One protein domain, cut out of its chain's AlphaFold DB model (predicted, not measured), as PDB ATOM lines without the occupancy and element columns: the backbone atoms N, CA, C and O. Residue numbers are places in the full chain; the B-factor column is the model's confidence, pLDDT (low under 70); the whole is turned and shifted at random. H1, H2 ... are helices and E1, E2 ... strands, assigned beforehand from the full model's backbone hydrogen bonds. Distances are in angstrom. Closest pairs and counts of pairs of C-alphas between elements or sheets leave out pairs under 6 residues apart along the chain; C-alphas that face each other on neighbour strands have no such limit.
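AT A GLANCE: This is residues 23 to 77 of the 84 residues of an uncharacterized protein of Purpureocillium lilacinum (UniProt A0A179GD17). A small sheet of three short strands, E2, E1 and E3, makes one end of a rounded body; H3 covers one face of it, running along E3, and H1 packs on H3 at a steep angle. The long loop of residues 42 to 52 and the short helix H2 make the other end. The printed part has 55 residues, with three named strands and three named helices in the order E1, E2, H1, H2, H3, E3; the sheet's order is E2, E1, E3, all antiparallel, and the class is mixed, helices and strands. The whole is compact, with a radius of gyration of the C-alphas of 9.6 A and spans of 25 by 21 by 15 A.

IN THESE COORDINATES: In the sheet, E1 is residues 24 to 26, 7.0 A from first to last C-alpha, and begins with C-alpha 24 at (12.179, -176.386, 24.840). E2 is residues 29 to 31, 6.4 A, and E3 is residues 74 to 76, 7.1 A, ending with C-alpha 76 at (11.730, -172.194, 22.848). H3, the longest helix, is residues 60 to 70, 15.8 A, with C-alpha 60 at (17.623, -170.240, 16.734). H1 is residues 32 to 41, 14.1 A, and H2 is residues 53 to 56, 5.1 A.

HOW THE PARTS SIT: E1 is the inner strand, and E2 and E3 are edge strands. E1 and E2 form a hairpin, antiparallel at 136 degrees, with N 31 and O 24 within hydrogen-bond range at 2.8 A. E1 and E3 are antiparallel at 139 degrees, with N 25 and O 75 2.7 A apart and N 75 and O 25 2.9 A apart, both within hydrogen-bond range. H3 is on one face of the sheet, two layers in which a helix covers a sheet, at a height over the sheet of 5.9 A. It lies over E3 and runs along the strands, at 12 degrees to E3 on the local plane; the closest C-alphas of the two are those of Ser 64 and Ser 76, 4.9 A apart. H1 is on the sheet but only grazes it, with its residues 32 to 39. H1 and H3 touch, the C-alphas of Cys 38 and Cys 66 being closest at 5.7 A, with a steep tilt of 55 degrees, opposite ways. H2 is not on the sheet; it is close to H3 but not clearly touching, with the C-alphas of Ala 53 and Leu 60 closest at 7.4 A. In H1 and H3 every O i to N i+4 pair is within hydrogen-bond range, while H2 is too short for such a pair.

THE WHOLE: The two C-alphas farthest apart, those of Gly 54 and Arg 72, are 26.5 A apart. The link from H1 to H2, of 11 residues, is long; the others are tight. The printed part has no cut. Its mean pLDDT is 93.2, and no printed residue is under 70.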
ATOM      1  N   LYS A  23      16.215-173.849  25.629       95.31
ATOM      2  CA  LYS A  23      15.394-174.964  26.087       95.31
ATOM      3  C   LYS A  23      14.066-174.971  25.363       95.31
ATOM      4  O   LYS A  23      13.457-173.930  25.126       95.31
ATOM      5  N   CYS A  24      13.594-176.174  25.069       95.62
ATOM      6  CA  CYS A  24      12.179-176.386  24.840       95.62
ATOM      7  C   CYS A  24      11.458-176.355  26.194       95.62
ATOM      8  O   CYS A  24      11.915-176.955  27.167       95.62
ATOM      9  N   MET A  25      10.330-175.663  26.242       95.38
ATOM     10  CA  MET A  25       9.522-175.424  27.431       95.38
ATOM     11  C   MET A  25       8.083-175.843  27.154       95.38
ATOM     12  O   MET A  25       7.541-175.493  26.107       95.38
ATOM     13  N   MET A  26       7.445-176.522  28.106       95.19
ATOM     14  CA  MET A  26       6.000-176.743  28.129       95.19
ATOM     15  C   MET A  26       5.410-175.915  29.275       95.19
ATOM     16  O   MET A  26       5.542-176.263  30.451       95.19
ATOM     17  N   GLY A  27       4.824-174.761  28.941       92.00
ATOM     18  CA  GLY A  27       4.553-173.724  29.943       92.00
ATOM     19  C   GLY A  27       5.863-173.249  30.581       92.00
ATOM     20  O   GLY A  27       6.795-172.901  29.862       92.00
ATOM     21  N   ASP A  28       5.949-173.295  31.910       92.31
ATOM     22  CA  ASP A  28       7.167-172.955  32.666       92.31
ATOM     23  C   ASP A  28       8.088-174.162  32.916       92.31
ATOM     24  O   ASP A  28       9.125-174.038  33.569       92.31
ATOM     25  N   THR A  29       7.729-175.347  32.407       94.56
ATOM     26  CA  THR A  29       8.484-176.577  32.674       94.56
ATOM     27  C   THR A  29       9.510-176.836  31.566       94.56
ATOM     28  O   THR A  29       9.114-176.981  30.406       94.56
ATOM     29  N   PRO A  30      10.814-176.935  31.883       93.75
ATOM     30  CA  PRO A  30      11.846-177.240  30.901       93.75
ATOM     31  C   PRO A  30      11.816-178.710  30.481       93.75
ATOM     32  O   PRO A  30      11.832-179.621  31.307       93.75
ATOM     33  N   MET A  31      11.825-178.930  29.173       95.56
ATOM     34  CA  MET A  31      11.691-180.233  28.529       95.56
ATOM     35  C   MET A  31      13.067-180.688  28.040       95.56
ATOM     36  O   MET A  31      13.540-180.306  26.968       95.56
ATOM     37  N   HIS A  32      13.792-181.410  28.895       95.44
ATOM     38  CA  HIS A  32      15.219-181.691  28.697       95.44
ATOM     39  C   HIS A  32      15.516-182.637  27.532       95.44
ATOM     40  O   HIS A  32      16.533-182.469  26.856       95.44
ATOM     41  N   VAL A  33      14.658-183.634  27.307       95.88
ATOM     42  CA  VAL A  33      14.844-184.617  26.232       95.88
ATOM     43  C   VAL A  33      14.691-183.925  24.880       95.88
ATOM     44  O   VAL A  33      15.537-184.073  24.000       95.88
ATOM     45  N   GLU A  34      13.675-183.084  24.764       96.44
ATOM     46  CA  GLU A  34      13.301-182.316  23.585       96.44
ATOM     47  C   GLU A  34      14.306-181.206  23.326       96.44
ATOM     48  O   GLU A  34      14.759-181.039  22.199       96.44
ATOM     49  N   THR A  35      14.765-180.531  24.382       96.31
ATOM     50  CA  THR A  35      15.883-179.584  24.293       96.31
ATOM     51  C   THR A  35      17.111-180.253  23.689       96.31
ATOM     52  O   THR A  35      17.716-179.716  22.764       96.31
ATOM     53  N   ARG A  36      17.486-181.438  24.183       96.62
ATOM     54  CA  ARG A  36      18.656-182.166  23.683       96.62
ATOM     55  C   ARG A  36      18.463-182.611  22.237       96.62
ATOM     56  O   ARG A  36      19.379-182.434  21.439       96.62
ATOM     57  N   TYR A  37      17.298-183.168  21.919       96.38
ATOM     58  CA  TYR A  37      16.941-183.602  20.570       96.38
ATOM     59  C   TYR A  37      17.020-182.437  19.580       96.38
ATOM     60  O   TYR A  37      17.816-182.489  18.645       96.38
ATOM     61  N   CYS A  38      16.294-181.349  19.847       96.62
ATOM     62  CA  CYS A  38      16.267-180.175  18.981       96.62
ATOM     63  C   CYS A  38      17.631-179.499  18.877       96.62
ATOM     64  O   CYS A  38      17.979-178.993  17.817       96.62
ATOM     65  N   CYS A  39      18.440-179.524  19.941       96.50
ATOM     66  CA  CYS A  39      19.799-178.996  19.884       96.50
ATOM     67  C   CYS A  39      20.656-179.746  18.861       96.50
ATOM     68  O   CYS A  39      21.367-179.115  18.086       96.50
ATOM     69  N   VAL A  40      20.580-181.079  18.848       96.44
ATOM     70  CA  VAL A  40      21.329-181.915  17.898       96.44
ATOM     71  C   VAL A  40      20.764-181.786  16.487       96.44
ATOM     72  O   VAL A  40      21.541-181.704  15.540       96.44
ATOM     73  N   GLU A  41      19.436-181.731  16.344       96.88
ATOM     74  CA  GLU A  41      18.759-181.620  15.045       96.88
ATOM     75  C   GLU A  41      19.235-180.393  14.258       96.88
ATOM     76  O   GLU A  41      19.587-180.502  13.085       96.88
ATOM     77  N   VAL A  42      19.391-179.254  14.938       95.19
ATOM     78  CA  VAL A  42      19.869-178.011  14.314       95.19
ATOM     79  C   VAL A  42      21.399-177.889  14.240       95.19
ATOM     80  O   VAL A  42      21.922-176.816  13.931       95.19
ATOM     81  N   GLY A  43      22.134-178.966  14.540       94.88
ATOM     82  CA  GLY A  43      23.598-179.026  14.462       94.88
ATOM     83  C   GLY A  43      24.347-178.456  15.672       94.88
ATOM     84  O   GLY A  43      25.549-178.197  15.587       94.88
ATOM     85  N   GLY A  44      23.658-178.241  16.793       94.00
ATOM     86  CA  GLY A  44      24.240-177.821  18.065       94.00
ATOM     87  C   GLY A  44      24.814-178.973  18.893       94.00
ATOM     88  O   GLY A  44      24.610-180.155  18.617       94.00
ATOM     89  N   PHE A  45      25.519-178.610  19.967       94.12
ATOM     90  CA  PHE A  45      26.120-179.567  20.900       94.12
ATOM     91  C   PHE A  45      25.561-179.347  22.311       94.12
ATOM     92  O   PHE A  45      26.027-178.440  23.012       94.12
ATOM     93  N   PRO A  46      24.569-180.146  22.744       92.00
ATOM     94  CA  PRO A  46      23.949-179.972  24.051       92.00
ATOM     95  C   PRO A  46      24.958-180.199  25.181       92.00
ATOM     96  O   PRO A  46      25.799-181.100  25.123       92.00
ATOM     97  N   ARG A  47      24.853-179.392  26.238       91.38
ATOM     98  CA  ARG A  47      25.658-179.507  27.460       91.38
ATOM     99  C   ARG A  47      24.727-179.788  28.628       91.38
ATOM    100  O   ARG A  47      24.034-178.900  29.102       91.38
ATOM    101  N   GLY A  48      24.689-181.042  29.074       88.81
ATOM    102  CA  GLY A  48      23.731-181.472  30.091       88.81
ATOM    103  C   GLY A  48      22.291-181.340  29.589       88.81
ATOM    104  O   GLY A  48      21.888-182.067  28.680       88.81
ATOM    105  N   HIS A  49      21.543-180.414  30.187       89.75
ATOM    106  CA  HIS A  49      20.124-180.145  29.922       89.75
ATOM    107  C   HIS A  49      19.877-178.914  29.043       89.75
ATOM    108  O   HIS A  49      18.732-178.517  28.833       89.75
ATOM    109  N   ASP A  50      20.957-178.305  28.571       90.94
ATOM    110  CA  ASP A  50      20.987-176.994  27.950       90.94
ATOM    111  C   ASP A  50      21.476-177.107  26.503       90.94
ATOM    112  O   ASP A  50      22.425-177.847  26.218       90.94
ATOM    113  N   CYS A  51      20.876-176.343  25.587       94.56
ATOM    114  CA  CYS A  51      21.440-176.125  24.258       94.56
ATOM    115  C   CYS A  51      22.175-174.781  24.219       94.56
ATOM    116  O   CYS A  51      21.521-173.744  24.215       94.56
ATOM    117  N   PRO A  52      23.517-174.723  24.183       93.38
ATOM    118  CA  PRO A  52      24.219-173.442  24.217       93.38
ATOM    119  C   PRO A  52      23.867-172.596  22.981       93.38
ATOM    120  O   PRO A  52      24.247-172.968  21.865       93.38
ATOM    121  N   ALA A  53      23.204-171.445  23.147       88.56
ATOM    122  CA  ALA A  53      22.715-170.630  22.026       88.56
ATOM    123  C   ALA A  53      23.846-170.184  21.094       88.56
ATOM    124  O   ALA A  53      23.645-170.059  19.891       88.56
ATOM    125  N   GLY A  54      25.065-170.016  21.618       85.88
ATOM    126  CA  GLY A  54      26.249-169.733  20.802       85.88
ATOM    127  C   GLY A  54      26.503-170.790  19.719       85.88
ATOM    128  O   GLY A  54      26.864-170.433  18.597       85.88
ATOM    129  N   THR A  55      26.245-172.069  20.016       88.88
ATOM    130  CA  THR A  55      26.432-173.183  19.065       88.88
ATOM    131  C   THR A  55      25.360-173.223  17.979       88.88
ATOM    132  O   THR A  55      25.623-173.719  16.891       88.88
ATOM    133  N   ILE A  56      24.190-172.635  18.245       90.94
ATOM    134  CA  ILE A  56      23.033-172.639  17.341       90.94
ATOM    135  C   ILE A  56      22.585-171.226  16.957       90.94
ATOM    136  O   ILE A  56      21.455-171.020  16.530       90.94
ATOM    137  N   SER A  57      23.460-170.228  17.081       89.38
ATOM    138  CA  SER A  57      23.106-168.804  16.943       89.38
ATOM    139  C   SER A  57      22.505-168.443  15.579       89.38
ATOM    140  O   SER A  57      21.680-167.539  15.476       89.38
ATOM    141  N   LYS A  58      22.875-169.187  14.529       89.56
ATOM    142  CA  LYS A  58      22.322-169.061  13.168       89.56
ATOM    143  C   LYS A  58      21.054-169.891  12.935       89.56
ATOM    144  O   LYS A  58      20.406-169.729  11.907       89.56
ATOM    145  N   HIS A  59      20.708-170.755  13.883       92.75
ATOM    146  CA  HIS A  59      19.643-171.751  13.795       92.75
ATOM    147  C   HIS A  59      18.611-171.613  14.927       92.75
ATOM    148  O   HIS A  59      17.820-172.522  15.140       92.75
ATOM    149  N   LEU A  60      18.568-170.474  15.631       91.69
ATOM    150  CA  LEU A  60      17.623-170.240  16.734       91.69
ATOM    151  C   LEU A  60      16.154-170.385  16.303       91.69
ATOM    152  O   LEU A  60      15.361-170.971  17.031       91.69
ATOM    153  N   SER A  61      15.800-169.907  15.104       91.81
ATOM    154  CA  SER A  61      14.452-170.097  14.552       91.81
ATOM    155  C   SER A  61      14.156-171.574  14.286       91.81
ATOM    156  O   SER A  61      13.109-172.055  14.697       91.81
ATOM    157  N   ALA A  62      15.110-172.315  13.709       93.94
ATOM    158  CA  ALA A  62      14.961-173.754  13.486       93.94
ATOM    159  C   ALA A  62      14.832-174.526  14.811       93.94
ATOM    160  O   ALA A  62      13.992-175.408  14.927       93.94
ATOM    161  N   PHE A  63      15.593-174.145  15.842       94.62
ATOM    162  CA  PHE A  63      15.481-174.745  17.174       94.62
ATOM    163  C   PHE A  63      14.091-174.497  17.768       94.62
ATOM    164  O   PHE A  63      13.455-175.415  18.284       94.62
ATOM    165  N   SER A  64      13.589-173.263  17.650       94.25
ATOM    166  CA  SER A  64      12.231-172.926  18.072       94.25
ATOM    167  C   SER A  64      11.170-173.721  17.310       94.25
ATOM    168  O   SER A  64      10.185-174.141  17.918       94.25
ATOM    169  N   ASP A  65      11.330-173.901  16.004       94.50
ATOM    170  CA  ASP A  65      10.386-174.660  15.182       94.50
ATOM    171  C   ASP A  65      10.421-176.150  15.527       94.50
ATOM    172  O   ASP A  65       9.359-176.759  15.669       94.50
ATOM    173  N   CYS A  66      11.607-176.703  15.799       95.81
ATOM    174  CA  CYS A  66      11.746-178.053  16.334       95.81
ATOM    175  C   CYS A  66      10.966-178.204  17.642       95.81
ATOM    176  O   CYS A  66      10.110-179.083  17.720       95.81
ATOM    177  N   CYS A  67      11.152-177.311  18.629       95.38
ATOM    178  CA  CYS A  67      10.399-177.384  19.887       95.38
ATOM    179  C   CYS A  67       8.883-177.400  19.637       95.38
ATOM    180  O   CYS A  67       8.186-178.247  20.185       95.38
ATOM    181  N   LYS A  68       8.370-176.514  18.771       94.56
ATOM    182  CA  LYS A  68       6.936-176.451  18.426       94.56
ATOM    183  C   LYS A  68       6.427-177.706  17.704       94.56
ATOM    184  O   LYS A  68       5.228-177.975  17.750       94.56
ATOM    185  N   SER A  69       7.305-178.433  17.012       94.94
ATOM    186  CA  SER A  69       6.963-179.663  16.290       94.94
ATOM    187  C   SER A  69       6.832-180.888  17.199       94.94
ATOM    188  O   SER A  69       6.121-181.821  16.833       94.94
ATOM    189  N   MET A  70       7.467-180.872  18.380       91.94
ATOM    190  CA  MET A  70       7.464-182.007  19.313       91.94
ATOM    191  C   MET A  70       6.060-182.293  19.847       91.94
ATOM    192  O   MET A  70       5.575-183.417  19.766       91.94
ATOM    193  N   GLU A  71       5.390-181.265  20.370       89.69
ATOM    194  CA  GLU A  71       4.018-181.360  20.860       89.69
ATOM    195  C   GLU A  71       3.358-179.972  20.895       89.69
ATOM    196  O   GLU A  71       4.018-178.932  21.015       89.69
ATOM    197  N   ARG A  72       2.020-179.933  20.826       88.38
ATOM    198  CA  ARG A  72       1.275-178.687  21.036       88.38
ATOM    199  C   ARG A  72       1.574-178.115  22.421       88.38
ATOM    200  O   ARG A  72       1.290-178.737  23.434       88.38
ATOM    201  N   GLY A  73       2.048-176.872  22.444       86.94
ATOM    202  CA  GLY A  73       2.332-176.134  23.678       86.94
ATOM    203  C   GLY A  73       3.820-175.990  23.981       86.94
ATOM    204  O   GLY A  73       4.171-175.158  24.816       86.94
ATOM    205  N   PHE A  74       4.681-176.711  23.262       92.62
ATOM    206  CA  PHE A  74       6.122-176.559  23.392       92.62
ATOM    207  C   PHE A  74       6.597-175.267  22.717       92.62
ATOM    208  O   PHE A  74       6.173-174.920  21.610       92.62
ATOM    209  N   LYS A  75       7.478-174.530  23.396       93.56
ATOM    210  CA  LYS A  75       8.076-173.274  22.917       93.56
ATOM    211  C   LYS A  75       9.555-173.219  23.276       93.56
ATOM    212  O   LYS A  75       9.955-173.779  24.287       93.56
ATOM    213  N   SER A  76      10.353-172.527  22.473       92.38
ATOM    214  CA  SER A  76      11.730-172.194  22.848       92.38
ATOM    215  C   SER A  76      11.744-170.993  23.801       92.38
ATOM    216  O   SER A  76      11.012-170.030  23.572       92.38
ATOM    217  N   ASP A  77      12.585-171.024  24.836       92.06
ATOM    218  CA  ASP A  77      12.858-169.871  25.715       92.06
ATOM    219  C   ASP A  77      13.846-168.859  25.096       92.06
ATOM    220  O   ASP A  77      13.868-167.683  25.469       92.06
TER     221      ASP A  77